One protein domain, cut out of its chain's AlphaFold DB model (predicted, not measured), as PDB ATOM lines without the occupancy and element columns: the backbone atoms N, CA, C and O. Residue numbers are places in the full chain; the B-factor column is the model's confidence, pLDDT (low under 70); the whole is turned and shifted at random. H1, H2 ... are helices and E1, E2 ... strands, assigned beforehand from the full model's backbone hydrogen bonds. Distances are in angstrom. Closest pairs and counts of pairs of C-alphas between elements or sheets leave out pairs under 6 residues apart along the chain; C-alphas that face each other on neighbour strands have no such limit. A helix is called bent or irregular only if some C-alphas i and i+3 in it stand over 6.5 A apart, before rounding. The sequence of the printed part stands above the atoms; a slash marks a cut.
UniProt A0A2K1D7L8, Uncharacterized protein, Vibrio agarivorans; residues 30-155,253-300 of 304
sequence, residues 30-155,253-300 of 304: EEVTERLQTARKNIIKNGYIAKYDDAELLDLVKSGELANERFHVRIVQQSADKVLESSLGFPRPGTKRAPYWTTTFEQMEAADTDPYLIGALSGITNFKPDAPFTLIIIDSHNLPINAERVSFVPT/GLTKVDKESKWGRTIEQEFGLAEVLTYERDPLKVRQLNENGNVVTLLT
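This is residues 30 to 155 and 253 to 300 of the 304 residues of an uncharacterized protein of Vibrio agarivorans (UniProt A0A2K1D7L8). A strongly twisted sheet of six strands runs through this domain, with the short helices H4 and H7 over one face near its edge strand E8. E7 is continued by E6 into a small hairpin, E5 and E6, with H2, H5 and H6 packed round it, while the longest helix, H1, packs on H5 at the outside. The printed part has 174 residues, with seven named helices and eight named strands, which follow each other along the chain in the order H1 H2 H3 E1 H4 E2 H5 H6 E3 E4 E5 E6 E7 H7 E8; 57 of the 174 printed residues are in the helices and 39 in the strands. The large sheet has the order E4 E7 E2 E1 E3 E8, all antiparallel, and the class is mixed, helices and strands. The whole is compact, radius of gyration of the C-alphas 15.7 A, spanning 43 by 33 by 31 A.

Find C-alpha 30 at (-7.828, 5.647, 31.036); from there H1 runs 24.3 A to residue 46. Next come H2, residues 54 to 63, 14.4 A, H3, 65 to 68, E1, 71 to 76, 16.3 A, and H4, 80 to 85. E2, 98 to 104, covers 18.8 A from (5.045, -18.807, 34.717). H5, 105 to 111, is irregular, only just: C-alphas 107 and 110 are 6.9 A apart. Read on to H6, 115 to 121, E3, 134 to 139, 16.0 A, and E4, 149 to 152. Past the cut are E5, 254 to 256, E6, 271 to 274, E7, 276 to 280, H7, 286 to 291, and E8, 296 to 299, ending at (-10.482, -5.241, 27.647).

Across the large sheet, look for N and O within hydrogen-bond range: N 150 and O 279 for E4 and E7, 3.1 A; N 100 and O 278 for E7 and E2, 2.9 A; N 73 and O 103 for E2 and E1, 2.8 A; N 74 and O 136 for E1 and E3, 2.9 A; N 137 and O 297 for E3 and E8, 3.0 A. E2, H5, H6 and E3 form a split strand-helix-strand unit, two strands that run the same way in one sheet with helices between them along the chain and E1 between them in the sheet, and its crossover is right-handed. H4 lies over E3 at a height over the sheet of 9.0 A. H7, on the same face, touches H4 about perpendicular, 85 degrees; their closest C-alphas, Leu 84 and Arg 287, are 4.7 A apart. H3 is on the sheet but over none of its strands; H1 and H6 only graze it. E6 runs on into E7 at 42 degrees, and in the hairpin N 255 and O 273 are 2.9 A apart. The closest C-alphas of H2 and E6 are Asp 54 and Phe 271, 6.0 A. H1 and H5 touch at a shallow tilt of 30 degrees, the same way, closest at C-alphas 39 and 110, 5.8 A. Every O i to N i+4 pair is within hydrogen-bond range in H1, H2, H6 and H7; H4 has 1 of 2, H5 1 of 3 with 2 of 4 O i to N i+3 pairs, and H3 is too short for one.

Residues 156 to 252 are not printed; C-alphas 155 and 253 are 4.9 A apart across the cut. The links H4 to E2, H6 to E3 and E5 to E6 are long. Mean pLDDT of the printed part is 91.1, and residue 129 alone is under 70.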
ATOM      1  N   GLU A  30      -6.854   4.795  31.719       92.94
ATOM      2  CA  GLU A  30      -7.828   5.647  31.036       92.94
ATOM      3  C   GLU A  30      -7.226   6.188  29.736       92.94
ATOM      4  O   GLU A  30      -7.817   6.015  28.673       92.94
ATOM      5  N   GLU A  31      -6.003   6.728  29.789       93.94
ATOM      6  CA  GLU A  31      -5.314   7.240  28.600       93.94
ATOM      7  C   GLU A  31      -5.012   6.126  27.583       93.94
ATOM      8  O   GLU A  31      -5.184   6.319  26.380       93.94
ATOM      9  N   VAL A  32      -4.621   4.934  28.053       92.88
ATOM     10  CA  VAL A  32      -4.499   3.733  27.206       92.88
ATOM     11  C   VAL A  32      -5.814   3.449  26.474       92.88
ATOM     12  O   VAL A  32      -5.821   3.256  25.259       92.88
ATOM     13  N   THR A  33      -6.936   3.458  27.194       90.75
ATOM     14  CA  THR A  33      -8.256   3.154  26.627       90.75
ATOM     15  C   THR A  33      -8.679   4.203  25.593       90.75
ATOM     16  O   THR A  33      -9.142   3.849  24.509       90.75
ATOM     17  N   GLU A  34      -8.479   5.490  25.882       92.12
ATOM     18  CA  GLU A  34      -8.782   6.595  24.962       92.12
ATOM     19  C   GLU A  34      -7.955   6.525  23.669       92.12
ATOM     20  O   GLU A  34      -8.475   6.738  22.564       92.12
ATOM     21  N   ARG A  35      -6.669   6.180  23.786       93.50
ATOM     22  CA  ARG A  35      -5.769   6.000  22.639       93.50
ATOM     23  C   ARG A  35      -6.187   4.818  21.770       93.50
ATOM     24  O   ARG A  35      -6.285   4.982  20.556       93.50
ATOM     25  N   LEU A  36      -6.551   3.682  22.367       92.50
ATOM     26  CA  LEU A  36      -7.077   2.525  21.627       92.50
ATOM     27  C   LEU A  36      -8.390   2.853  20.902       92.50
ATOM     28  O   LEU A  36      -8.567   2.493  19.741       92.50
ATOM     29  N   GLN A  37      -9.300   3.600  21.536       90.44
ATOM     30  CA  GLN A  37     -10.529   4.065  20.879       90.44
ATOM     31  C   GLN A  37     -10.243   5.011  19.704       90.44
ATOM     32  O   GLN A  37     -10.956   5.000  18.698       90.44
ATOM     33  N   THR A  38      -9.208   5.844  19.823       91.94
ATOM     34  CA  THR A  38      -8.760   6.733  18.746       91.94
ATOM     35  C   THR A  38      -8.153   5.936  17.593       91.94
ATOM     36  O   THR A  38      -8.526   6.160  16.441       91.94
ATOM     37  N   ALA A  39      -7.293   4.960  17.892       92.31
ATOM     38  CA  ALA A  39      -6.728   4.045  16.906       92.31
ATOM     39  C   ALA A  39      -7.827   3.290  16.151       92.31
ATOM     40  O   ALA A  39      -7.841   3.304  14.923       92.31
ATOM     41  N   ARG A  40      -8.831   2.764  16.862       92.31
ATOM     42  CA  ARG A  40      -9.988   2.098  16.254       92.31
ATOM     43  C   ARG A  40     -10.709   2.977  15.234       92.31
ATOM     44  O   ARG A  40     -10.987   2.540  14.119       92.31
ATOM     45  N   LYS A  41     -10.995   4.238  15.583       92.88
ATOM     46  CA  LYS A  41     -11.627   5.201  14.657       92.88
ATOM     47  C   LYS A  41     -10.770   5.431  13.409       92.88
ATOM     48  O   LYS A  41     -11.317   5.556  12.314       92.88
ATOM     49  N   ASN A  42      -9.449   5.474  13.567       91.81
ATOM     50  CA  ASN A  42      -8.522   5.631  12.451       91.81
ATOM     51  C   ASN A  42      -8.484   4.388  11.559       91.81
ATOM     52  O   ASN A  42      -8.552   4.547  10.343       91.81
ATOM     53  N   ILE A  43      -8.459   3.182  12.133       93.50
ATOM     54  CA  ILE A  43      -8.476   1.918  11.379       93.50
ATOM     55  C   ILE A  43      -9.768   1.789  10.570       93.50
ATOM     56  O   ILE A  43      -9.716   1.489   9.381       93.50
ATOM     57  N   ILE A  44     -10.923   2.097  11.168       93.06
ATOM     58  CA  ILE A  44     -12.215   2.088  10.461       93.06
ATOM     59  C   ILE A  44     -12.201   3.050   9.265       93.06
ATOM     60  O   ILE A  44     -12.777   2.756   8.219       93.06
ATOM     61  N   LYS A  45     -11.563   4.216   9.415       94.06
ATOM     62  CA  LYS A  45     -11.558   5.262   8.388       94.06
ATOM     63  C   LYS A  45     -10.530   5.019   7.280       94.06
ATOM     64  O   LYS A  45     -10.829   5.277   6.119       94.06
ATOM     65  N   ASN A  46      -9.323   4.594   7.644       92.75
ATOM     66  CA  ASN A  46      -8.149   4.619   6.770       92.75
ATOM     67  C   ASN A  46      -7.526   3.229   6.546       92.75
ATOM     68  O   ASN A  46      -6.588   3.117   5.762       92.75
ATOM     69  N   GLY A  47      -8.017   2.189   7.223       92.06
ATOM     70  CA  GLY A  47      -7.321   0.911   7.352       92.06
ATOM     71  C   GLY A  47      -6.199   0.957   8.393       92.06
ATOM     72  O   GLY A  47      -5.883   2.008   8.958       92.06
ATOM     73  N   TYR A  48      -5.606  -0.205   8.667       92.75
ATOM     74  CA  TYR A  48      -4.412  -0.297   9.504       92.75
ATOM     75  C   TYR A  48      -3.209   0.312   8.781       92.75
ATOM     76  O   TYR A  48      -2.949   0.003   7.618       92.75
ATOM     77  N   ILE A  49      -2.465   1.150   9.497       89.44
ATOM     78  CA  ILE A  49      -1.190   1.708   9.057       89.44
ATOM     79  C   ILE A  49      -0.195   1.392  10.165       89.44
ATOM     80  O   ILE A  49      -0.383   1.821  11.307       89.44
ATOM     81  N   ALA A  50       0.840   0.626   9.837       89.81
ATOM     82  CA  ALA A  50       1.867   0.296  10.807       89.81
ATOM     83  C   ALA A  50       2.589   1.561  11.276       89.81
ATOM     84  O   ALA A  50       2.868   2.471  10.494       89.81
ATOM     85  N   LYS A  51       2.906   1.596  12.570       89.62
ATOM     86  CA  LYS A  51       3.668   2.694  13.173       89.62
ATOM     87  C   LYS A  51       5.152   2.645  12.805       89.62
ATOM     88  O   LYS A  51       5.786   3.693  12.765       89.62
ATOM     89  N   TYR A  52       5.663   1.438  12.577       91.25
ATOM     90  CA  TYR A  52       7.064   1.150  12.313       91.25
ATOM     91  C   TYR A  52       7.197   0.281  11.061       91.25
ATOM     92  O   TYR A  52       6.339  -0.569  10.799       91.25
ATOM     93  N   ASP A  53       8.266   0.485  10.302       93.56
ATOM     94  CA  ASP A  53       8.707  -0.468   9.283       93.56
ATOM     95  C   ASP A  53       9.592  -1.589   9.876       93.56
ATOM     96  O   ASP A  53       9.938  -1.583  11.060       93.56
ATOM     97  N   ASP A  54       9.953  -2.583   9.057       95.69
ATOM     98  CA  ASP A  54      10.757  -3.730   9.506       95.69
ATOM     99  C   ASP A  54      12.150  -3.324  10.028       95.69
ATOM    100  O   ASP A  54      12.676  -3.962  10.944       95.69
ATOM    101  N   ALA A  55      12.766  -2.277   9.467       95.31
ATOM    102  CA  ALA A  55      14.081  -1.810   9.903       95.31
ATOM    103  C   ALA A  55      13.986  -1.106  11.262       95.31
ATOM    104  O   ALA A  55      14.781  -1.381  12.164       95.31
ATOM    105  N   GLU A  56      12.968  -0.270  11.438       93.44
ATOM    106  CA  GLU A  56      12.672   0.412  12.693       93.44
ATOM    107  C   GLU A  56      12.328  -0.582  13.806       93.44
ATOM    108  O   GLU A  56      12.829  -0.446  14.922       93.44
ATOM    109  N   LEU A  57      11.543  -1.626  13.513       94.44
ATOM    110  CA  LEU A  57      11.241  -2.704  14.462       94.44
ATOM    111  C   LEU A  57      12.507  -3.432  14.936       94.44
ATOM    112  O   LEU A  57      12.675  -3.686  16.133       94.44
ATOM    113  N   LEU A  58      13.428  -3.736  14.019       94.44
ATOM    114  CA  LEU A  58      14.709  -4.356  14.366       94.44
ATOM    115  C   LEU A  58      15.572  -3.441  15.241       94.44
ATOM    116  O   LEU A  58      16.242  -3.922  16.157       94.44
ATOM    117  N   ASP A  59      15.563  -2.137  14.983       93.19
ATOM    118  CA  ASP A  59      16.315  -1.172  15.785       93.19
ATOM    119  C   ASP A  59      15.691  -0.960  17.173       93.19
ATOM    120  O   ASP A  59      16.422  -0.876  18.164       93.19
ATOM    121  N   LEU A  60      14.359  -0.999  17.287       91.56
ATOM    122  CA  LEU A  60      13.650  -0.997  18.571       91.56
ATOM    123  C   LEU A  60      14.018  -2.208  19.434       91.56
ATOM    124  O   LEU A  60      14.292  -2.054  20.624       91.56
ATOM    125  N   VAL A  61      14.075  -3.406  18.845       93.38
ATOM    126  CA  VAL A  61      14.503  -4.614  19.565       93.38
ATOM    127  C   VAL A  61      15.943  -4.490  20.059       93.38
ATOM    128  O   VAL A  61      16.224  -4.801  21.219       93.38
ATOM    129  N   LYS A  62      16.859  -4.007  19.210       90.31
ATOM    130  CA  LYS A  62      18.275  -3.826  19.577       90.31
ATOM    131  C   LYS A  62      18.478  -2.792  20.677       90.31
ATOM    132  O   LYS A  62      19.459  -2.889  21.409       90.31
ATOM    133  N   SER A  63      17.578  -1.815  20.800       87.00
ATOM    134  CA  SER A  63      17.669  -0.792  21.841       87.00
ATOM    135  C   SER A  63      17.555  -1.390  23.249       87.00
ATOM    136  O   SER A  63      18.036  -0.783  24.198       87.00
ATOM    137  N   GLY A  64      16.901  -2.551  23.397       78.38
ATOM    138  CA  GLY A  64      16.700  -3.223  24.684       78.38
ATOM    139  C   GLY A  64      15.685  -2.545  25.615       78.38
ATOM    140  O   GLY A  64      15.396  -3.079  26.683       78.38
ATOM    141  N   GLU A  65      15.098  -1.416  25.210       87.25
ATOM    142  CA  GLU A  65      14.242  -0.591  26.077       87.25
ATOM    143  C   GLU A  65      12.810  -1.115  26.206       87.25
ATOM    144  O   GLU A  65      12.104  -0.745  27.140       87.25
ATOM    145  N   LEU A  66      12.379  -1.999  25.304       92.19
ATOM    146  CA  LEU A  66      11.001  -2.499  25.257       92.19
ATOM    147  C   LEU A  66      10.567  -3.151  26.577       92.19
ATOM    148  O   LEU A  66       9.442  -2.959  27.020       92.19
ATOM    149  N   ALA A  67      11.465  -3.892  27.235       92.50
ATOM    150  CA  ALA A  67      11.163  -4.556  28.503       92.50
ATOM    151  C   ALA A  67      11.029  -3.586  29.692       92.50
ATOM    152  O   ALA A  67      10.505  -3.981  30.734       92.50
ATOM    153  N   ASN A  68      11.506  -2.345  29.535       91.38
ATOM    154  CA  ASN A  68      11.400  -1.273  30.521       91.38
ATOM    155  C   ASN A  68      10.168  -0.389  30.284       91.38
ATOM    156  O   ASN A  68       9.945   0.548  31.052       91.38
ATOM    157  N   GLU A  69       9.373  -0.630  29.239       92.62
ATOM    158  CA  GLU A  69       8.172   0.160  28.993       92.62
ATOM    159  C   GLU A  69       7.101  -0.124  30.044       92.62
ATOM    160  O   GLU A  69       6.916  -1.249  30.501       92.62
ATOM    161  N   ARG A  70       6.376   0.922  30.453       93.19
ATOM    162  CA  ARG A  70       5.426   0.817  31.563       93.19
ATOM    163  C   ARG A  70       4.235  -0.072  31.239       93.19
ATOM    164  O   ARG A  70       3.834  -0.874  32.068       93.19
ATOM    165  N   PHE A  71       3.633   0.089  30.066       95.38
ATOM    166  CA  PHE A  71       2.427  -0.654  29.721       95.38
ATOM    167  C   PHE A  71       2.758  -1.762  28.736       95.38
ATOM    168  O   PHE A  71       3.127  -1.496  27.594       95.38
ATOM    169  N   HIS A  72       2.612  -3.005  29.183       95.69
ATOM    170  CA  HIS A  72       2.722  -4.192  28.344       95.69
ATOM    171  C   HIS A  72       1.333  -4.711  27.992       95.69
ATOM    172  O   HIS A  72       0.377  -4.544  28.748       95.69
ATOM    173  N   VAL A  73       1.222  -5.365  26.845       94.75
ATOM    174  CA  VAL A  73      -0.033  -5.888  26.319       94.75
ATOM    175  C   VAL A  73       0.093  -7.382  26.097       94.75
ATOM    176  O   VAL A  73       1.018  -7.860  25.439       94.75
ATOM    177  N   ARG A  74      -0.862  -8.131  26.645       93.12
ATOM    178  CA  ARG A  74      -0.958  -9.579  26.490       93.12
ATOM    179  C   ARG A  74      -2.315  -9.975  25.946       93.12
ATOM    180  O   ARG A  74      -3.351  -9.465  26.351       93.12
ATOM    181  N   ILE A  75      -2.282 -10.959  25.067       89.31
ATOM    182  CA  ILE A  75      -3.443 -11.501  24.381       89.31
ATOM    183  C   ILE A  75      -3.756 -12.878  24.953       89.31
ATOM    184  O   ILE A  75      -2.867 -13.731  25.028       89.31
ATOM    185  N   VAL A  76      -5.011 -13.115  25.340       90.06
ATOM    186  CA  VAL A  76      -5.449 -14.414  25.860       90.06
ATOM    187  C   VAL A  76      -6.790 -14.815  25.245       90.06
ATOM    188  O   VAL A  76      -7.767 -14.082  25.337       90.06
ATOM    189  N   GLN A  77      -6.864 -16.022  24.673       88.19
ATOM    190  CA  GLN A  77      -8.109 -16.637  24.181       88.19
ATOM    191  C   GLN A  77      -8.933 -17.233  25.341       88.19
ATOM    192  O   GLN A  77      -9.153 -18.443  25.429       88.19
ATOM    193  N   GLN A  78      -9.310 -16.379  26.295       90.44
ATOM    194  CA  GLN A  78     -10.212 -16.685  27.404       90.44
ATOM    195  C   GLN A  78     -11.101 -15.470  27.708       90.44
ATOM    196  O   GLN A  78     -10.749 -14.341  27.377       90.44
ATOM    197  N   SER A  79     -12.243 -15.696  28.365       91.94
ATOM    198  CA  SER A  79     -13.089 -14.610  28.873       91.94
ATOM    199  C   SER A  79     -12.435 -13.913  30.068       91.94
ATOM    200  O   SER A  79     -11.698 -14.550  30.826       91.94
ATOM    201  N   ALA A  80     -12.771 -12.640  30.285       92.62
ATOM    202  CA  ALA A  80     -12.224 -11.835  31.377       92.62
ATOM    203  C   ALA A  80     -12.381 -12.509  32.757       92.62
ATOM    204  O   ALA A  80     -11.425 -12.560  33.527       92.62
ATOM    205  N   ASP A  81     -13.534 -13.132  33.036       93.69
ATOM    206  CA  ASP A  81     -13.772 -13.848  34.301       93.69
ATOM    207  C   ASP A  81     -12.799 -15.012  34.528       93.69
ATOM    208  O   ASP A  81     -12.351 -15.255  35.648       93.69
ATOM    209  N   LYS A  82     -12.441 -15.738  33.460       94.81
ATOM    210  CA  LYS A  82     -11.449 -16.820  33.544       94.81
ATOM    211  C   LYS A  82     -10.042 -16.263  33.702       94.81
ATOM    212  O   LYS A  82      -9.259 -16.820  34.469       94.81
ATOM    213  N   VAL A  83      -9.745 -15.157  33.019       95.06
ATOM    214  CA  VAL A  83      -8.460 -14.463  33.138       95.06
ATOM    215  C   VAL A  83      -8.224 -14.009  34.577       95.06
ATOM    216  O   VAL A  83      -7.141 -14.262  35.101       95.06
ATOM    217  N   LEU A  84      -9.232 -13.441  35.253       94.56
ATOM    218  CA  LEU A  84      -9.139 -13.019  36.658       94.56
ATOM    219  C   LEU A  84      -8.692 -14.149  37.598       94.56
ATOM    220  O   LEU A  84      -7.919 -13.913  38.529       94.56
ATOM    221  N   GLU A  85      -9.138 -15.378  37.340       95.38
ATOM    222  CA  GLU A  85      -8.783 -16.552  38.144       95.38
ATOM    223  C   GLU A  85      -7.452 -17.207  37.766       95.38
ATOM    224  O   GLU A  85      -6.970 -18.087  38.488       95.38
ATOM    225  N   SER A  86      -6.851 -16.776  36.662       94.56
ATOM    226  CA  SER A  86      -5.561 -17.254  36.171       94.56
ATOM    227  C   SER A  86      -4.414 -16.328  36.587       94.56
ATOM    228  O   SER A  86      -4.636 -15.195  37.005       94.56
ATOM    229  N   SER A  87      -3.175 -16.802  36.479       94.44
ATOM    230  CA  SER A  87      -1.980 -15.947  36.449       94.44
ATOM    231  C   SER A  87      -1.697 -15.461  35.024       94.44
ATOM    232  O   SER A  87      -2.179 -16.055  34.059       94.44
ATOM    233  N   LEU A  88      -0.874 -14.415  34.874       94.12
ATOM    234  CA  LEU A  88      -0.506 -13.870  33.558       94.12
ATOM    235  C   LEU A  88       0.129 -14.942  32.653       94.12
ATOM    236  O   LEU A  88      -0.292 -15.141  31.508       94.12
ATOM    237  N   GLY A  89       1.117 -15.672  33.174       93.81
ATOM    238  CA  GLY A  89       1.685 -16.865  32.544       93.81
ATOM    239  C   GLY A  89       1.061 -18.157  33.059       93.81
ATOM    240  O   GLY A  89       0.486 -18.190  34.141       93.81
ATOM    241  N   PHE A  90       1.204 -19.249  32.307       91.88
ATOM    242  CA  PHE A  90       0.786 -20.578  32.768       91.88
ATOM    243  C   PHE A  90       1.873 -21.194  33.673       91.88
ATOM    244  O   PHE A  90       2.969 -21.463  33.160       91.88
ATOM    245  N   PRO A  91       1.601 -21.466  34.967       93.81
ATOM    246  CA  PRO A  91       2.580 -22.062  35.870       93.81
ATOM    247  C   PRO A  91       2.959 -23.470  35.411       93.81
ATOM    248  O   PRO A  91       2.117 -24.365  35.313       93.81
ATOM    249  N   ARG A  92       4.241 -23.690  35.125       89.94
ATOM    250  CA  ARG A  92       4.724 -24.986  34.643       89.94
ATOM    251  C   ARG A  92       4.591 -26.041  35.743       89.94
ATOM    252  O   ARG A  92       5.020 -25.793  36.867       89.94
ATOM    253  N   PRO A  93       4.046 -27.242  35.466       83.25
ATOM    254  CA  PRO A  93       3.755 -28.221  36.514       83.25
ATOM    255  C   PRO A  93       4.946 -28.580  37.409       83.25
ATOM    256  O   PRO A  93       4.744 -28.746  38.613       83.25
ATOM    257  N   GLY A  94       6.151 -28.670  36.828       79.50
ATOM    258  CA  GLY A  94       7.380 -29.060  37.525       79.50
ATOM    259  C   GLY A  94       8.122 -27.913  38.213       79.50
ATOM    260  O   GLY A  94       8.622 -28.107  39.311       79.50
ATOM    261  N   THR A  95       8.170 -26.724  37.606       83.69
ATOM    262  CA  THR A  95       8.951 -25.588  38.135       83.69
ATOM    263  C   THR A  95       8.084 -24.556  38.858       83.69
ATOM    264  O   THR A  95       8.603 -23.744  39.613       83.69
ATOM    265  N   LYS A  96       6.762 -24.572  38.632       90.06
ATOM    266  CA  LYS A  96       5.772 -23.544  39.026       90.06
ATOM    267  C   LYS A  96       6.013 -22.152  38.439       90.06
ATOM    268  O   LYS A  96       5.190 -21.264  38.627       90.06
ATOM    269  N   ARG A  97       7.075 -21.996  37.653       91.56
ATOM    270  CA  ARG A  97       7.434 -20.775  36.937       91.56
ATOM    271  C   ARG A  97       6.409 -20.494  35.850       91.56
ATOM    272  O   ARG A  97       5.888 -21.425  35.236       91.56
ATOM    273  N   ALA A  98       6.108 -19.228  35.618       94.81
ATOM    274  CA  ALA A  98       5.045 -18.807  34.717       94.81
ATOM    275  C   ALA A  98       5.590 -17.819  33.679       94.81
ATOM    276  O   ALA A  98       5.428 -16.611  33.839       94.81
ATOM    277  N   PRO A  99       6.238 -18.305  32.604       95.94
ATOM    278  CA  PRO A  99       6.588 -17.435  31.492       95.94
ATOM    279  C   PRO A  99       5.321 -16.908  30.812       95.94
ATOM    280  O   PRO A  99       4.338 -17.641  30.618       95.94
ATOM    281  N   TYR A 100       5.372 -15.662  30.372       95.94
ATOM    282  CA  TYR A 100       4.399 -15.104  29.454       95.94
ATOM    283  C   TYR A 100       5.043 -14.137  28.477       95.94
ATOM    284  O   TYR A 100       6.036 -13.480  28.766       95.94
ATOM    285  N   TRP A 101       4.427 -14.079  27.307       96.00
ATOM    286  CA  TRP A 101       4.829 -13.236  26.200       96.00
ATOM    287  C   TRP A 101       3.855 -12.071  26.117       96.00
ATOM    288  O   TRP A 101       2.638 -12.252  26.275       96.00
ATOM    289  N   THR A 102       4.419 -10.891  25.925       96.06
ATOM    290  CA  THR A 102       3.718  -9.621  25.761       96.06
ATOM    291  C   THR A 102       4.336  -8.859  24.603       96.06
ATOM    292  O   THR A 102       5.443  -9.168  24.176       96.06
ATOM    293  N   THR A 103       3.634  -7.848  24.122       94.81
ATOM    294  CA  THR A 103       4.248  -6.726  23.410       94.81
ATOM    295  C   THR A 103       4.132  -5.475  24.279       94.81
ATOM    296  O   THR A 103       3.554  -5.533  25.369       94.81
ATOM    297  N   THR A 104       4.647  -4.335  23.834       93.38
ATOM    298  CA  THR A 104       4.426  -3.069  24.537       93.38
ATOM    299  C   THR A 104       3.158  -2.383  24.037       93.38
ATOM    300  O   THR A 104       2.688  -2.622  22.922       93.38
ATOM    301  N   PHE A 105       2.573  -1.512  24.858       93.19
ATOM    302  CA  PHE A 105       1.433  -0.704  24.428       93.19
ATOM    303  C   PHE A 105       1.791   0.143  23.212       93.19
ATOM    304  O   PHE A 105       0.972   0.298  22.317       93.19
ATOM    305  N   GLU A 106       3.025   0.639  23.149       89.38
ATOM    306  CA  GLU A 106       3.486   1.442  22.029       89.38
ATOM    307  C   GLU A 106       3.412   0.698  20.687       89.38
ATOM    308  O   GLU A 106       3.063   1.300  19.668       89.38
ATOM    309  N   GLN A 107       3.733  -0.597  20.691       88.62
ATOM    310  CA  GLN A 107       3.625  -1.470  19.522       88.62
ATOM    311  C   GLN A 107       2.162  -1.758  19.170       88.62
ATOM    312  O   GLN A 107       1.785  -1.744  18.000       88.62
ATOM    313  N   MET A 108       1.329  -1.994  20.189       88.75
ATOM    314  CA  MET A 108      -0.072  -2.369  19.995       88.75
ATOM    315  C   MET A 108      -0.991  -1.185  19.675       88.75
ATOM    316  O   MET A 108      -2.037  -1.380  19.073       88.75
ATOM    317  N   GLU A 109      -0.630   0.045  20.047       90.06
ATOM    318  CA  GLU A 109      -1.499   1.225  19.933       90.06
ATOM    319  C   GLU A 109      -2.060   1.399  18.513       90.06
ATOM    320  O   GLU A 109      -3.248   1.659  18.352       90.06
ATOM    321  N   ALA A 110      -1.236   1.183  17.481       85.94
ATOM    322  CA  ALA A 110      -1.650   1.292  16.079       85.94
ATOM    323  C   ALA A 110      -2.600   0.172  15.619       85.94
ATOM    324  O   ALA A 110      -3.284   0.333  14.611       85.94
ATOM    325  N   ALA A 111      -2.637  -0.949  16.339       83.19
ATOM    326  CA  ALA A 111      -3.438  -2.132  16.045       83.19
ATOM    327  C   ALA A 111      -4.750  -2.207  16.846       83.19
ATOM    328  O   ALA A 111      -5.386  -3.255  16.832       83.19
ATOM    329  N   ASP A 112      -5.112  -1.127  17.553       87.12
ATOM    330  CA  ASP A 112      -6.299  -1.001  18.407       87.12
ATOM    331  C   ASP A 112      -6.580  -2.230  19.300       87.12
ATOM    332  O   ASP A 112      -5.679  -2.740  19.971       87.12
ATOM    333  N   THR A 113      -7.846  -2.644  19.404       85.25
ATOM    334  CA  THR A 113      -8.267  -3.867  20.067       85.25
ATOM    335  C   THR A 113      -8.762  -4.947  19.088       85.25
ATOM    336  O   THR A 113      -9.022  -6.049  19.553       85.25
ATOM    337  N   ASP A 114      -8.862  -4.726  17.764       89.25
ATOM    338  CA  ASP A 114      -9.413  -5.712  16.812       89.25
ATOM    339  C   ASP A 114      -8.695  -7.074  16.934       89.25
ATOM    340  O   ASP A 114      -7.515  -7.207  16.587       89.25
ATOM    341  N   PRO A 115      -9.403  -8.128  17.384       87.25
ATOM    342  CA  PRO A 115      -8.784  -9.408  17.683       87.25
ATOM    343  C   PRO A 115      -8.194 -10.086  16.433       87.25
ATOM    344  O   PRO A 115      -7.201 -10.805  16.546       87.25
ATOM    345  N   TYR A 116      -8.734  -9.835  15.235       89.06
ATOM    346  CA  TYR A 116      -8.178 -10.371  13.991       89.06
ATOM    347  C   TYR A 116      -6.876  -9.680  13.595       89.06
ATOM    348  O   TYR A 116      -5.941 -10.350  13.156       89.06
ATOM    349  N   LEU A 117      -6.817  -8.352  13.722       92.75
ATOM    350  CA  LEU A 117      -5.623  -7.574  13.387       92.75
ATOM    351  C   LEU A 117      -4.490  -7.905  14.356       92.75
ATOM    352  O   LEU A 117      -3.373  -8.215  13.945       92.75
ATOM    353  N   ILE A 118      -4.818  -7.939  15.644       91.31
ATOM    354  CA  ILE A 118      -3.904  -8.342  16.703       91.31
ATOM    355  C   ILE A 118      -3.395  -9.771  16.481       91.31
ATOM    356  O   ILE A 118      -2.196 -10.024  16.615       91.31
ATOM    357  N   GLY A 119      -4.280 -10.708  16.122       90.94
ATOM    358  CA  GLY A 119      -3.904 -12.081  15.789       90.94
ATOM    359  C   GLY A 119      -2.930 -12.150  14.611       90.94
ATOM    360  O   GLY A 119      -1.929 -12.863  14.695       90.94
ATOM    361  N   ALA A 120      -3.181 -11.359  13.563       93.31
ATOM    362  CA  ALA A 120      -2.325 -11.277  12.384       93.31
ATOM    363  C   ALA A 120      -0.923 -10.754  12.722       93.31
ATOM    364  O   ALA A 120       0.074 -11.380  12.361       93.31
ATOM    365  N   LEU A 121      -0.842  -9.644  13.459       94.62
ATOM    366  CA  LEU A 121       0.425  -9.049  13.890       94.62
ATOM    367  C   LEU A 121       1.165  -9.938  14.893       94.62
ATOM    368  O   LEU A 121       2.386  -9.999  14.882       94.62
ATOM    369  N   SER A 122       0.452 -10.690  15.727       91.50
ATOM    370  CA  SER A 122       1.061 -11.631  16.676       91.50
ATOM    371  C   SER A 122       1.499 -12.955  16.030       91.50
ATOM    372  O   SER A 122       1.997 -13.834  16.730       91.50
ATOM    373  N   GLY A 123       1.281 -13.140  14.722       90.06
ATOM    374  CA  GLY A 123       1.620 -14.376  14.009       90.06
ATOM    375  C   GLY A 123       0.776 -15.588  14.411       90.06
ATOM    376  O   GLY A 123       1.220 -16.730  14.276       90.06
ATOM    377  N   ILE A 124      -0.435 -15.373  14.937       87.56
ATOM    378  CA  ILE A 124      -1.321 -16.453  15.389       87.56
ATOM    379  C   ILE A 124      -2.123 -16.985  14.194       87.56
ATOM    380  O   ILE A 124      -3.248 -16.563  13.939       87.56
ATOM    381  N   THR A 125      -1.569 -17.981  13.501       79.62
ATOM    382  CA  THR A 125      -2.119 -18.527  12.242       79.62
ATOM    383  C   THR A 125      -3.439 -19.296  12.378       79.62
ATOM    384  O   THR A 125      -4.051 -19.690  11.388       79.62
ATOM    385  N   ASN A 126      -3.880 -19.589  13.601       77.56
ATOM    386  CA  ASN A 126      -5.118 -20.317  13.895       77.56
ATOM    387  C   ASN A 126      -6.031 -19.530  14.840       77.56
ATOM    388  O   ASN A 126      -6.737 -20.117  15.668       77.56
ATOM    389  N   PHE A 127      -5.985 -18.202  14.744       78.44
ATOM    390  CA  PHE A 127      -6.764 -17.321  15.594       78.44
ATOM    391  C   PHE A 127      -8.270 -17.614  15.488       78.44
ATOM    392  O   PHE A 127      -8.832 -17.665  14.394       78.44
ATOM    393  N   LYS A 128      -8.924 -17.837  16.638       80.62
ATOM    394  CA  LYS A 128     -10.357 -18.152  16.737       80.62
ATOM    395  C   LYS A 128     -11.105 -16.959  17.346       80.62
ATOM    396  O   LYS A 128     -11.193 -16.886  18.566       80.62
ATOM    397  N   PRO A 129     -11.627 -16.044  16.522       68.75
ATOM    398  CA  PRO A 129     -12.276 -14.805  16.965       68.75
ATOM    399  C   PRO A 129     -13.604 -15.055  17.694       68.75
ATOM    400  O   PRO A 129     -13.950 -14.307  18.598       68.75
ATOM    401  N   ASP A 130     -14.313 -16.134  17.351       77.19
ATOM    402  CA  ASP A 130     -15.574 -16.514  18.005       77.19
ATOM    403  C   ASP A 130     -15.349 -17.139  19.393       77.19
ATOM    404  O   ASP A 130     -16.296 -17.390  20.142       77.19
ATOM    405  N   ALA A 131     -14.094 -17.446  19.744       84.00
ATOM    406  CA  ALA A 131     -13.749 -17.869  21.090       84.00
ATOM    407  C   ALA A 131     -13.600 -16.633  21.991       84.00
ATOM    408  O   ALA A 131     -13.057 -15.622  21.547       84.00
ATOM    409  N   PRO A 132     -14.004 -16.709  23.274       86.75
ATOM    410  CA  PRO A 132     -13.789 -15.616  24.209       86.75
ATOM    411  C   PRO A 132     -12.329 -15.171  24.221       86.75
ATOM    412  O   PRO A 132     -11.425 -16.004  24.322       86.75
ATOM    413  N   PHE A 133     -12.118 -13.863  24.150       87.12
ATOM    414  CA  PHE A 133     -10.807 -13.242  24.074       87.12
ATOM    415  C   PHE A 133     -10.725 -12.083  25.067       87.12
ATOM    416  O   PHE A 133     -11.701 -11.367  25.276       87.12
ATOM    417  N   THR A 134      -9.542 -11.880  25.641       91.62
ATOM    418  CA  THR A 134      -9.240 -10.746  26.514       91.62
ATOM    419  C   THR A 134      -7.887 -10.151  26.143       91.62
ATOM    420  O   THR A 134      -6.885 -10.870  26.047       91.62
ATOM    421  N   LEU A 135      -7.854  -8.827  25.986       92.56
ATOM    422  CA  LEU A 135      -6.625  -8.046  25.962       92.56
ATOM    423  C   LEU A 135      -6.315  -7.598  27.391       92.56
ATOM    424  O   LEU A 135      -7.135  -6.957  28.047       92.56
ATOM    425  N   ILE A 136      -5.136  -7.954  27.879       94.44
ATOM    426  CA  ILE A 136      -4.654  -7.618  29.214       94.44
ATOM    427  C   ILE A 136      -3.625  -6.500  29.058       94.44
ATOM    428  O   ILE A 136      -2.575  -6.729  28.455       94.44
ATOM    429  N   ILE A 137      -3.900  -5.314  29.602       95.31
ATOM    430  CA  ILE A 137      -2.893  -4.248  29.724       95.31
ATOM    431  C   ILE A 137      -2.284  -4.347  31.117       95.31
ATOM    432  O   ILE A 137      -3.019  -4.360  32.099       95.31
ATOM    433  N   ILE A 138      -0.961  -4.417  31.200       95.94
ATOM    434  CA  ILE A 138      -0.198  -4.636  32.428       95.94
ATOM    435  C   ILE A 138       0.655  -3.398  32.689       95.94
ATOM    436  O   ILE A 138       1.454  -3.024  31.835       95.94
ATOM    437  N   ASP A 139       0.519  -2.791  33.864       95.31
ATOM    438  CA  ASP A 139       1.419  -1.740  34.348       95.31
ATOM    439  C   ASP A 139       2.666  -2.383  34.970       95.31
ATOM    440  O   ASP A 139       2.712  -2.683  36.164       95.31
ATOM    441  N   SER A 140       3.667  -2.640  34.128       92.38
ATOM    442  CA  SER A 140       4.906  -3.344  34.461       92.38
ATOM    443  C   SER A 140       5.704  -2.660  35.576       92.38
ATOM    444  O   SER A 140       6.379  -3.340  36.348       92.38
ATOM    445  N   HIS A 141       5.590  -1.332  35.702       91.38
ATOM    446  CA  HIS A 141       6.306  -0.536  36.707       91.38
ATOM    447  C   HIS A 141       5.678  -0.633  38.093       91.38
ATOM    448  O   HIS A 141       6.375  -0.458  39.089       91.38
ATOM    449  N   ASN A 142       4.379  -0.922  38.161       91.00
ATOM    450  CA  ASN A 142       3.647  -1.034  39.421       91.00
ATOM    451  C   ASN A 142       3.393  -2.487  39.841       91.00
ATOM    452  O   ASN A 142       2.741  -2.731  40.854       91.00
ATOM    453  N   LEU A 143       3.926  -3.461  39.100       89.88
ATOM    454  CA  LEU A 143       3.821  -4.870  39.448       89.88
ATOM    455  C   LEU A 143       4.381  -5.151  40.868       89.88
ATOM    456  O   LEU A 143       5.465  -4.673  41.208       89.88
ATOM    457  N   PRO A 144       3.696  -5.962  41.705       87.56
ATOM    458  CA  PRO A 144       4.102  -6.177  43.095       87.56
ATOM    459  C   PRO A 144       5.520  -6.749  43.253       87.56
ATOM    460  O   PRO A 144       5.873  -7.741  42.616       87.56
ATOM    461  N   ILE A 145       6.312  -6.177  44.166       81.06
ATOM    462  CA  ILE A 145       7.716  -6.575  44.414       81.06
ATOM    463  C   ILE A 145       7.837  -8.052  44.824       81.06
ATOM    464  O   ILE A 145       8.825  -8.709  44.507       81.06
ATOM    465  N   ASN A 146       6.829  -8.592  45.512       77.19
ATOM    466  CA  ASN A 146       6.806  -9.983  45.971       77.19
ATOM    467  C   ASN A 146       6.547 -11.010  44.858       77.19
ATOM    468  O   ASN A 146       6.724 -12.198  45.100       77.19
ATOM    469  N   ALA A 147       6.139 -10.584  43.663       80.62
ATOM    470  CA  ALA A 147       6.127 -11.453  42.493       80.62
ATOM    471  C   ALA A 147       7.466 -11.281  41.766       80.62
ATOM    472  O   ALA A 147       7.649 -10.389  40.933       80.62
ATOM    473  N   GLU A 148       8.438 -12.114  42.143       86.69
ATOM    474  CA  GLU A 148       9.769 -12.111  41.543       86.69
ATOM    475  C   GLU A 148       9.665 -12.412  40.040       86.69
ATOM    476  O   GLU A 148       9.007 -13.375  39.625       86.69
ATOM    477  N   ARG A 149      10.321 -11.591  39.211       93.19
ATOM    478  CA  ARG A 149      10.269 -11.718  37.753       93.19
ATOM    479  C   ARG A 149      11.511 -11.176  37.061       93.19
ATOM    480  O   ARG A 149      12.243 -10.364  37.618       93.19
ATOM    481  N   VAL A 150      11.708 -11.606  35.820       95.06
ATOM    482  CA  VAL A 150      12.689 -11.038  34.886       95.06
ATOM    483  C   VAL A 150      11.995 -10.832  33.548       95.06
ATOM    484  O   VAL A 150      11.327 -11.749  33.078       95.06
ATOM    485  N   SER A 151      12.165  -9.658  32.942       96.00
ATOM    486  CA  SER A 151      11.613  -9.344  31.620       96.00
ATOM    487  C   SER A 151      12.724  -8.951  30.662       96.00
ATOM    488  O   SER A 151      13.654  -8.251  31.058       96.00
ATOM    489  N   PHE A 152      12.643  -9.408  29.417       97.19
ATOM    490  CA  PHE A 152      13.613  -9.076  28.376       97.19
ATOM    491  C   PHE A 152      13.036  -9.319  26.979       97.19
ATOM    492  O   PHE A 152      12.091 -10.090  26.800       97.19
ATOM    493  N   VAL A 153      13.640  -8.685  25.975       97.50
ATOM    494  CA  VAL A 153      13.331  -8.958  24.566       97.50
ATOM    495  C   VAL A 153      13.937 -10.313  24.182       97.50
ATOM    496  O   VAL A 153      15.149 -10.489  24.352       97.50
ATOM    497  N   PRO A 154      13.159 -11.288  23.686       97.25
ATOM    498  CA  PRO A 154      13.594 -12.673  23.543       97.25
ATOM    499  C   PRO A 154      14.411 -12.883  22.258       97.25
ATOM    500  O   PRO A 154      14.025 -13.614  21.348       97.25
ATOM    501  N   THR A 155      15.580 -12.252  22.179       97.81
ATOM    502  CA  THR A 155      16.580 -12.552  21.147       97.81
ATOM    503  C   THR A 155      17.279 -13.878  21.448       97.81
ATOM    504  O   THR A 155      17.250 -14.359  22.585       97.81
ATOM    505  N   GLY A 253      13.413 -11.183  18.419       96.38
ATOM    506  CA  GLY A 253      12.547 -10.375  19.283       96.38
ATOM    507  C   GLY A 253      11.278  -9.837  18.617       96.38
ATOM    508  O   GLY A 253      10.639  -8.972  19.206       96.38
ATOM    509  N   LEU A 254      10.927 -10.314  17.418       96.50
ATOM    510  CA  LEU A 254       9.751  -9.885  16.664       96.50
ATOM    511  C   LEU A 254       8.875 -11.092  16.308       96.50
ATOM    512  O   LEU A 254       9.386 -12.153  15.940       96.50
ATOM    513  N   THR A 255       7.558 -10.906  16.313       95.25
ATOM    514  CA  THR A 255       6.638 -11.851  15.671       95.25
ATOM    515  C   THR A 255       6.711 -11.730  14.149       95.25
ATOM    516  O   THR A 255       7.082 -10.690  13.596       95.25
ATOM    517  N   LYS A 256       6.301 -12.789  13.447       94.69
ATOM    518  CA  LYS A 256       6.064 -12.752  12.000       94.69
ATOM    519  C   LYS A 256       4.594 -12.449  11.725       94.69
ATOM    520  O   LYS A 256       3.733 -13.059  12.354       94.69
ATOM    521  N   VAL A 257       4.304 -11.572  10.766       95.25
ATOM    522  CA  VAL A 257       2.920 -11.325  10.334       95.25
ATOM    523  C   VAL A 257       2.324 -12.597   9.731       95.25
ATOM    524  O   VAL A 257       2.924 -13.230   8.857       95.25
ATOM    525  N   ASP A 258       1.110 -12.958  10.145       94.06
ATOM    526  CA  ASP A 258       0.341 -14.021   9.498       94.06
ATOM    527  C   ASP A 258      -0.272 -13.530   8.178       94.06
ATOM    528  O   ASP A 258      -1.429 -13.097   8.130       94.06
ATOM    529  N   LYS A 259       0.510 -13.622   7.097       93.75
ATOM    530  CA  LYS A 259       0.117 -13.230   5.733       93.75
ATOM    531  C   LYS A 259      -1.080 -14.013   5.172       93.75
ATOM    532  O   LYS A 259      -1.643 -13.599   4.161       93.75
ATOM    533  N   GLU A 260      -1.507 -15.105   5.809       92.25
ATOM    534  CA  GLU A 260      -2.677 -15.873   5.370       92.25
ATOM    535  C   GLU A 260      -3.998 -15.313   5.914       92.25
ATOM    536  O   GLU A 260      -5.066 -15.592   5.359       92.25
ATOM    537  N   SER A 261      -3.949 -14.490   6.964       90.81
ATOM    538  CA  SER A 261      -5.126 -13.854   7.561       90.81
ATOM    539  C   SER A 261      -5.687 -12.702   6.712       90.81
ATOM    540  O   SER A 261      -5.006 -12.126   5.862       90.81
ATOM    541  N   LYS A 262      -6.950 -12.313   6.965       88.94
ATOM    542  CA  LYS A 262      -7.611 -11.170   6.294       88.94
ATOM    543  C   LYS A 262      -6.773  -9.891   6.394       88.94
ATOM    544  O   LYS A 262      -6.581  -9.226   5.382       88.94
ATOM    545  N   TRP A 263      -6.291  -9.571   7.594       91.88
ATOM    546  CA  TRP A 263      -5.467  -8.389   7.847       91.88
ATOM    547  C   TRP A 263      -4.026  -8.569   7.369       91.88
ATOM    548  O   TRP A 263      -3.468  -7.662   6.767       91.88
ATOM    549  N   GLY A 264      -3.419  -9.740   7.560       93.38
ATOM    550  CA  GLY A 264      -2.028  -9.959   7.159       93.38
ATOM    551  C   GLY A 264      -1.777  -9.803   5.660       93.38
ATOM    552  O   GLY A 264      -0.701  -9.358   5.274       93.38
ATOM    553  N   ARG A 265      -2.778 -10.076   4.811       93.62
ATOM    554  CA  ARG A 265      -2.696  -9.829   3.357       93.62
ATOM    555  C   ARG A 265      -2.608  -8.351   2.977       93.62
ATOM    556  O   ARG A 265      -2.224  -8.055   1.851       93.62
ATOM    557  N   THR A 266      -2.998  -7.438   3.868       92.56
ATOM    558  CA  THR A 266      -2.942  -5.986   3.629       92.56
ATOM    559  C   THR A 266      -1.728  -5.326   4.277       92.56
ATOM    560  O   THR A 266      -1.526  -4.132   4.098       92.56
ATOM    561  N   ILE A 267      -0.955  -6.073   5.065       93.19
ATOM    562  CA  ILE A 267       0.231  -5.586   5.766       93.19
ATOM    563  C   ILE A 267       1.443  -5.903   4.895       93.19
ATOM    564  O   ILE A 267       1.634  -7.055   4.501       93.19
ATOM    565  N   GLU A 268       2.264  -4.902   4.582       92.38
ATOM    566  CA  GLU A 268       3.451  -5.087   3.736       92.38
ATOM    567  C   GLU A 268       4.620  -5.693   4.529       92.38
ATOM    568  O   GLU A 268       5.270  -6.609   4.032       92.38
ATOM    569  N   GLN A 269       4.795  -5.281   5.789       94.00
ATOM    570  CA  GLN A 269       5.854  -5.712   6.712       94.00
ATOM    571  C   GLN A 269       5.931  -7.231   6.884       94.00
ATOM    572  O   GLN A 269       4.900  -7.903   7.007       94.00
ATOM    573  N   GLU A 270       7.143  -7.777   6.962       95.31
ATOM    574  CA  GLU A 270       7.355  -9.177   7.342       95.31
ATOM    575  C   GLU A 270       7.165  -9.385   8.850       95.31
ATOM    576  O   GLU A 270       6.661 -10.434   9.279       95.31
ATOM    577  N   PHE A 271       7.536  -8.386   9.655       96.19
ATOM    578  CA  PHE A 271       7.440  -8.433  11.108       96.19
ATOM    579  C   PHE A 271       6.182  -7.744  11.629       96.19
ATOM    580  O   PHE A 271       5.679  -6.782  11.057       96.19
ATOM    581  N   GLY A 272       5.645  -8.291  12.720       94.69
ATOM    582  CA  GLY A 272       4.434  -7.783  13.350       94.69
ATOM    583  C   GLY A 272       4.733  -6.891  14.549       94.69
ATOM    584  O   GLY A 272       4.719  -5.671  14.448       94.69
ATOM    585  N   LEU A 273       4.964  -7.509  15.706       94.12
ATOM    586  CA  LEU A 273       5.115  -6.842  16.996       94.12
ATOM    587  C   LEU A 273       6.465  -7.179  17.607       94.12
ATOM    588  O   LEU A 273       6.914  -8.326  17.540       94.12
ATOM    589  N   ALA A 274       7.062  -6.207  18.292       95.00
ATOM    590  CA  ALA A 274       8.177  -6.500  19.176       95.00
ATOM    591  C   ALA A 274       7.711  -7.215  20.449       95.00
ATOM    592  O   ALA A 274       6.736  -6.818  21.090       95.00
ATOM    593  N   GLU A 275       8.409  -8.286  20.807       95.56
ATOM    594  CA  GLU A 275       8.047  -9.184  21.894       95.56
ATOM    595  C   GLU A 275       8.862  -8.902  23.159       95.56
ATOM    596  O   GLU A 275      10.056  -8.605  23.124       95.56
ATOM    597  N   VAL A 276       8.219  -9.081  24.307       97.06
ATOM    598  CA  VAL A 276       8.847  -9.118  25.624       97.06
ATOM    599  C   VAL A 276       8.419 -10.410  26.305       97.06
ATOM    600  O   VAL A 276       7.226 -10.670  26.493       97.06
ATOM    601  N   LEU A 277       9.407 -11.211  26.698       97.50
ATOM    602  CA  LEU A 277       9.218 -12.363  27.565       97.50
ATOM    603  C   LEU A 277       9.381 -11.910  29.011       97.50
ATOM    604  O   LEU A 277      10.436 -11.405  29.384       97.50
ATOM    605  N   THR A 278       8.370 -12.169  29.834       97.12
ATOM    606  CA  THR A 278       8.472 -12.070  31.289       97.12
ATOM    607  C   THR A 278       8.424 -13.461  31.904       97.12
ATOM    608  O   THR A 278       7.529 -14.258  31.625       97.12
ATOM    609  N   TYR A 279       9.397 -13.756  32.758       96.12
ATOM    610  CA  TYR A 279       9.506 -15.000  33.504       96.12
ATOM    611  C   TYR A 279       9.187 -14.755  34.974       96.12
ATOM    612  O   TYR A 279      10.025 -14.235  35.711       96.12
ATOM    613  N   GLU A 280       7.978 -15.123  35.401       94.69
ATOM    614  CA  GLU A 280       7.578 -15.023  36.805       94.69
ATOM    615  C   GLU A 280       7.979 -16.267  37.587       94.69
ATOM    616  O   GLU A 280       7.683 -17.407  37.205       94.69
ATOM    617  N   ARG A 281       8.649 -16.022  38.711       92.56
ATOM    618  CA  ARG A 281       9.067 -17.046  39.655       92.56
ATOM    619  C   ARG A 281       7.966 -17.366  40.657       92.56
ATOM    620  O   ARG A 281       7.703 -18.553  40.852       92.56
ATOM    621  N   ASP A 282       7.277 -16.336  41.138       91.06
ATOM    622  CA  ASP A 282       6.157 -16.430  42.077       91.06
ATOM    623  C   ASP A 282       4.927 -15.702  41.503       91.06
ATOM    624  O   ASP A 282       4.648 -14.557  41.862       91.06
ATOM    625  N   PRO A 283       4.210 -16.318  40.543       93.31
ATOM    626  CA  PRO A 283       3.107 -15.659  39.855       93.31
ATOM    627  C   PRO A 283       1.907 -15.433  40.779       93.31
ATOM    628  O   PRO A 283       1.459 -16.340  41.486       93.31
ATOM    629  N   LEU A 284       1.328 -14.237  40.698       93.25
ATOM    630  CA  LEU A 284       0.030 -13.920  41.294       93.25
ATOM    631  C   LEU A 284      -1.094 -14.162  40.284       93.25
ATOM    632  O   LEU A 284      -0.889 -14.111  39.067       93.25
ATOM    633  N   LYS A 285      -2.310 -14.384  40.788       94.31
ATOM    634  CA  LYS A 285      -3.507 -14.323  39.944       94.31
ATOM    635  C   LYS A 285      -3.759 -12.892  39.477       94.31
ATOM    636  O   LYS A 285      -3.505 -11.943  40.217       94.31
ATOM    637  N   VAL A 286      -4.370 -12.733  38.307       94.69
ATOM    638  CA  VAL A 286      -4.768 -11.425  37.769       94.69
ATOM    639  C   VAL A 286      -5.720 -10.694  38.719       94.69
ATOM    640  O   VAL A 286      -5.549  -9.501  38.945       94.69
ATOM    641  N   ARG A 287      -6.658 -11.397  39.369       94.12
ATOM    642  CA  ARG A 287      -7.505 -10.802  40.417       94.12
ATOM    643  C   ARG A 287      -6.676 -10.154  41.532       94.12
ATOM    644  O   ARG A 287      -6.955  -9.023  41.910       94.12
ATOM    645  N   GLN A 288      -5.640 -10.839  42.015       92.81
ATOM    646  CA  GLN A 288      -4.774 -10.324  43.080       92.81
ATOM    647  C   GLN A 288      -3.954  -9.120  42.605       92.81
ATOM    648  O   GLN A 288      -3.706  -8.207  43.382       92.81
ATOM    649  N   LEU A 289      -3.544  -9.098  41.333       92.06
ATOM    650  CA  LEU A 289      -2.888  -7.938  40.725       92.06
ATOM    651  C   LEU A 289      -3.827  -6.716  40.693       92.06
ATOM    652  O   LEU A 289      -3.401  -5.611  41.023       92.06
ATOM    653  N   ASN A 290      -5.111  -6.912  40.385       86.56
ATOM    654  CA  ASN A 290      -6.101  -5.833  40.432       86.56
ATOM    655  C   ASN A 290      -6.356  -5.344  41.862       86.56
ATOM    656  O   ASN A 290      -6.342  -4.145  42.118       86.56
ATOM    657  N   GLU A 291      -6.526  -6.260  42.813       86.69
ATOM    658  CA  GLU A 291      -6.730  -5.919  44.227       86.69
ATOM    659  C   GLU A 291      -5.514  -5.187  44.831       86.69
ATOM    660  O   GLU A 291      -5.678  -4.288  45.654       86.69
ATOM    661  N   ASN A 292      -4.299  -5.500  44.367       77.00
ATOM    662  CA  ASN A 292      -3.037  -4.914  44.834       77.00
ATOM    663  C   ASN A 292      -2.621  -3.648  44.062       77.00
ATOM    664  O   ASN A 292      -1.437  -3.451  43.788       77.00
ATOM    665  N   GLY A 293      -3.575  -2.779  43.721       71.94
ATOM    666  CA  GLY A 293      -3.281  -1.462  43.139       71.94
ATOM    667  C   GLY A 293      -3.667  -1.292  41.671       71.94
ATOM    668  O   GLY A 293      -3.135  -0.401  41.016       71.94
ATOM    669  N   ASN A 294      -4.602  -2.105  41.165       78.62
ATOM    670  CA  ASN A 294      -5.144  -2.022  39.806       78.62
ATOM    671  C   ASN A 294      -4.069  -2.098  38.717       78.62
ATOM    672  O   ASN A 294      -4.147  -1.378  37.737       78.62
ATOM    673  N   VAL A 295      -3.059  -2.959  38.861       85.88
ATOM    674  CA  VAL A 295      -1.904  -2.987  37.936       85.88
ATOM    675  C   VAL A 295      -2.209  -3.674  36.599       85.88
ATOM    676  O   VAL A 295      -1.322  -3.833  35.761       85.88
ATOM    677  N   VAL A 296      -3.458  -4.097  36.396       87.69
ATOM    678  CA  VAL A 296      -3.949  -4.694  35.159       87.69
ATOM    679  C   VAL A 296      -5.316  -4.103  34.797       87.69
ATOM    680  O   VAL A 296      -6.166  -3.902  35.660       87.69
ATOM    681  N   THR A 297      -5.563  -3.887  33.504       89.56
ATOM    682  CA  THR A 297      -6.925  -3.719  32.972       89.56
ATOM    683  C   THR A 297      -7.243  -4.811  31.958       89.56
ATOM    684  O   THR A 297      -6.358  -5.288  31.240       89.56
ATOM    685  N   LEU A 298      -8.507  -5.224  31.920       89.44
ATOM    686  CA  LEU A 298      -9.009  -6.245  31.007       89.44
ATOM    687  C   LEU A 298      -9.955  -5.585  30.015       89.44
ATOM    688  O   LEU A 298     -10.959  -4.995  30.406       89.44
ATOM    689  N   LEU A 299      -9.638  -5.710  28.733       88.50
ATOM    690  CA  LEU A 299     -10.482  -5.241  27.647       88.50
ATOM    691  C   LEU A 299     -11.022  -6.458  26.899       88.50
ATOM    692  O   LEU A 299     -10.270  -7.386  26.594       88.50
ATOM    693  N   THR A 300     -12.316  -6.436  26.594       84.56
ATOM    694  CA  THR A 300     -12.971  -7.411  25.715       84.56
ATOM    695  C   THR A 300     -13.136  -6.752  24.356       84.56
ATOM    696  O   THR A 300     -13.990  -5.874  24.216       84.56
TER     697      THR A 300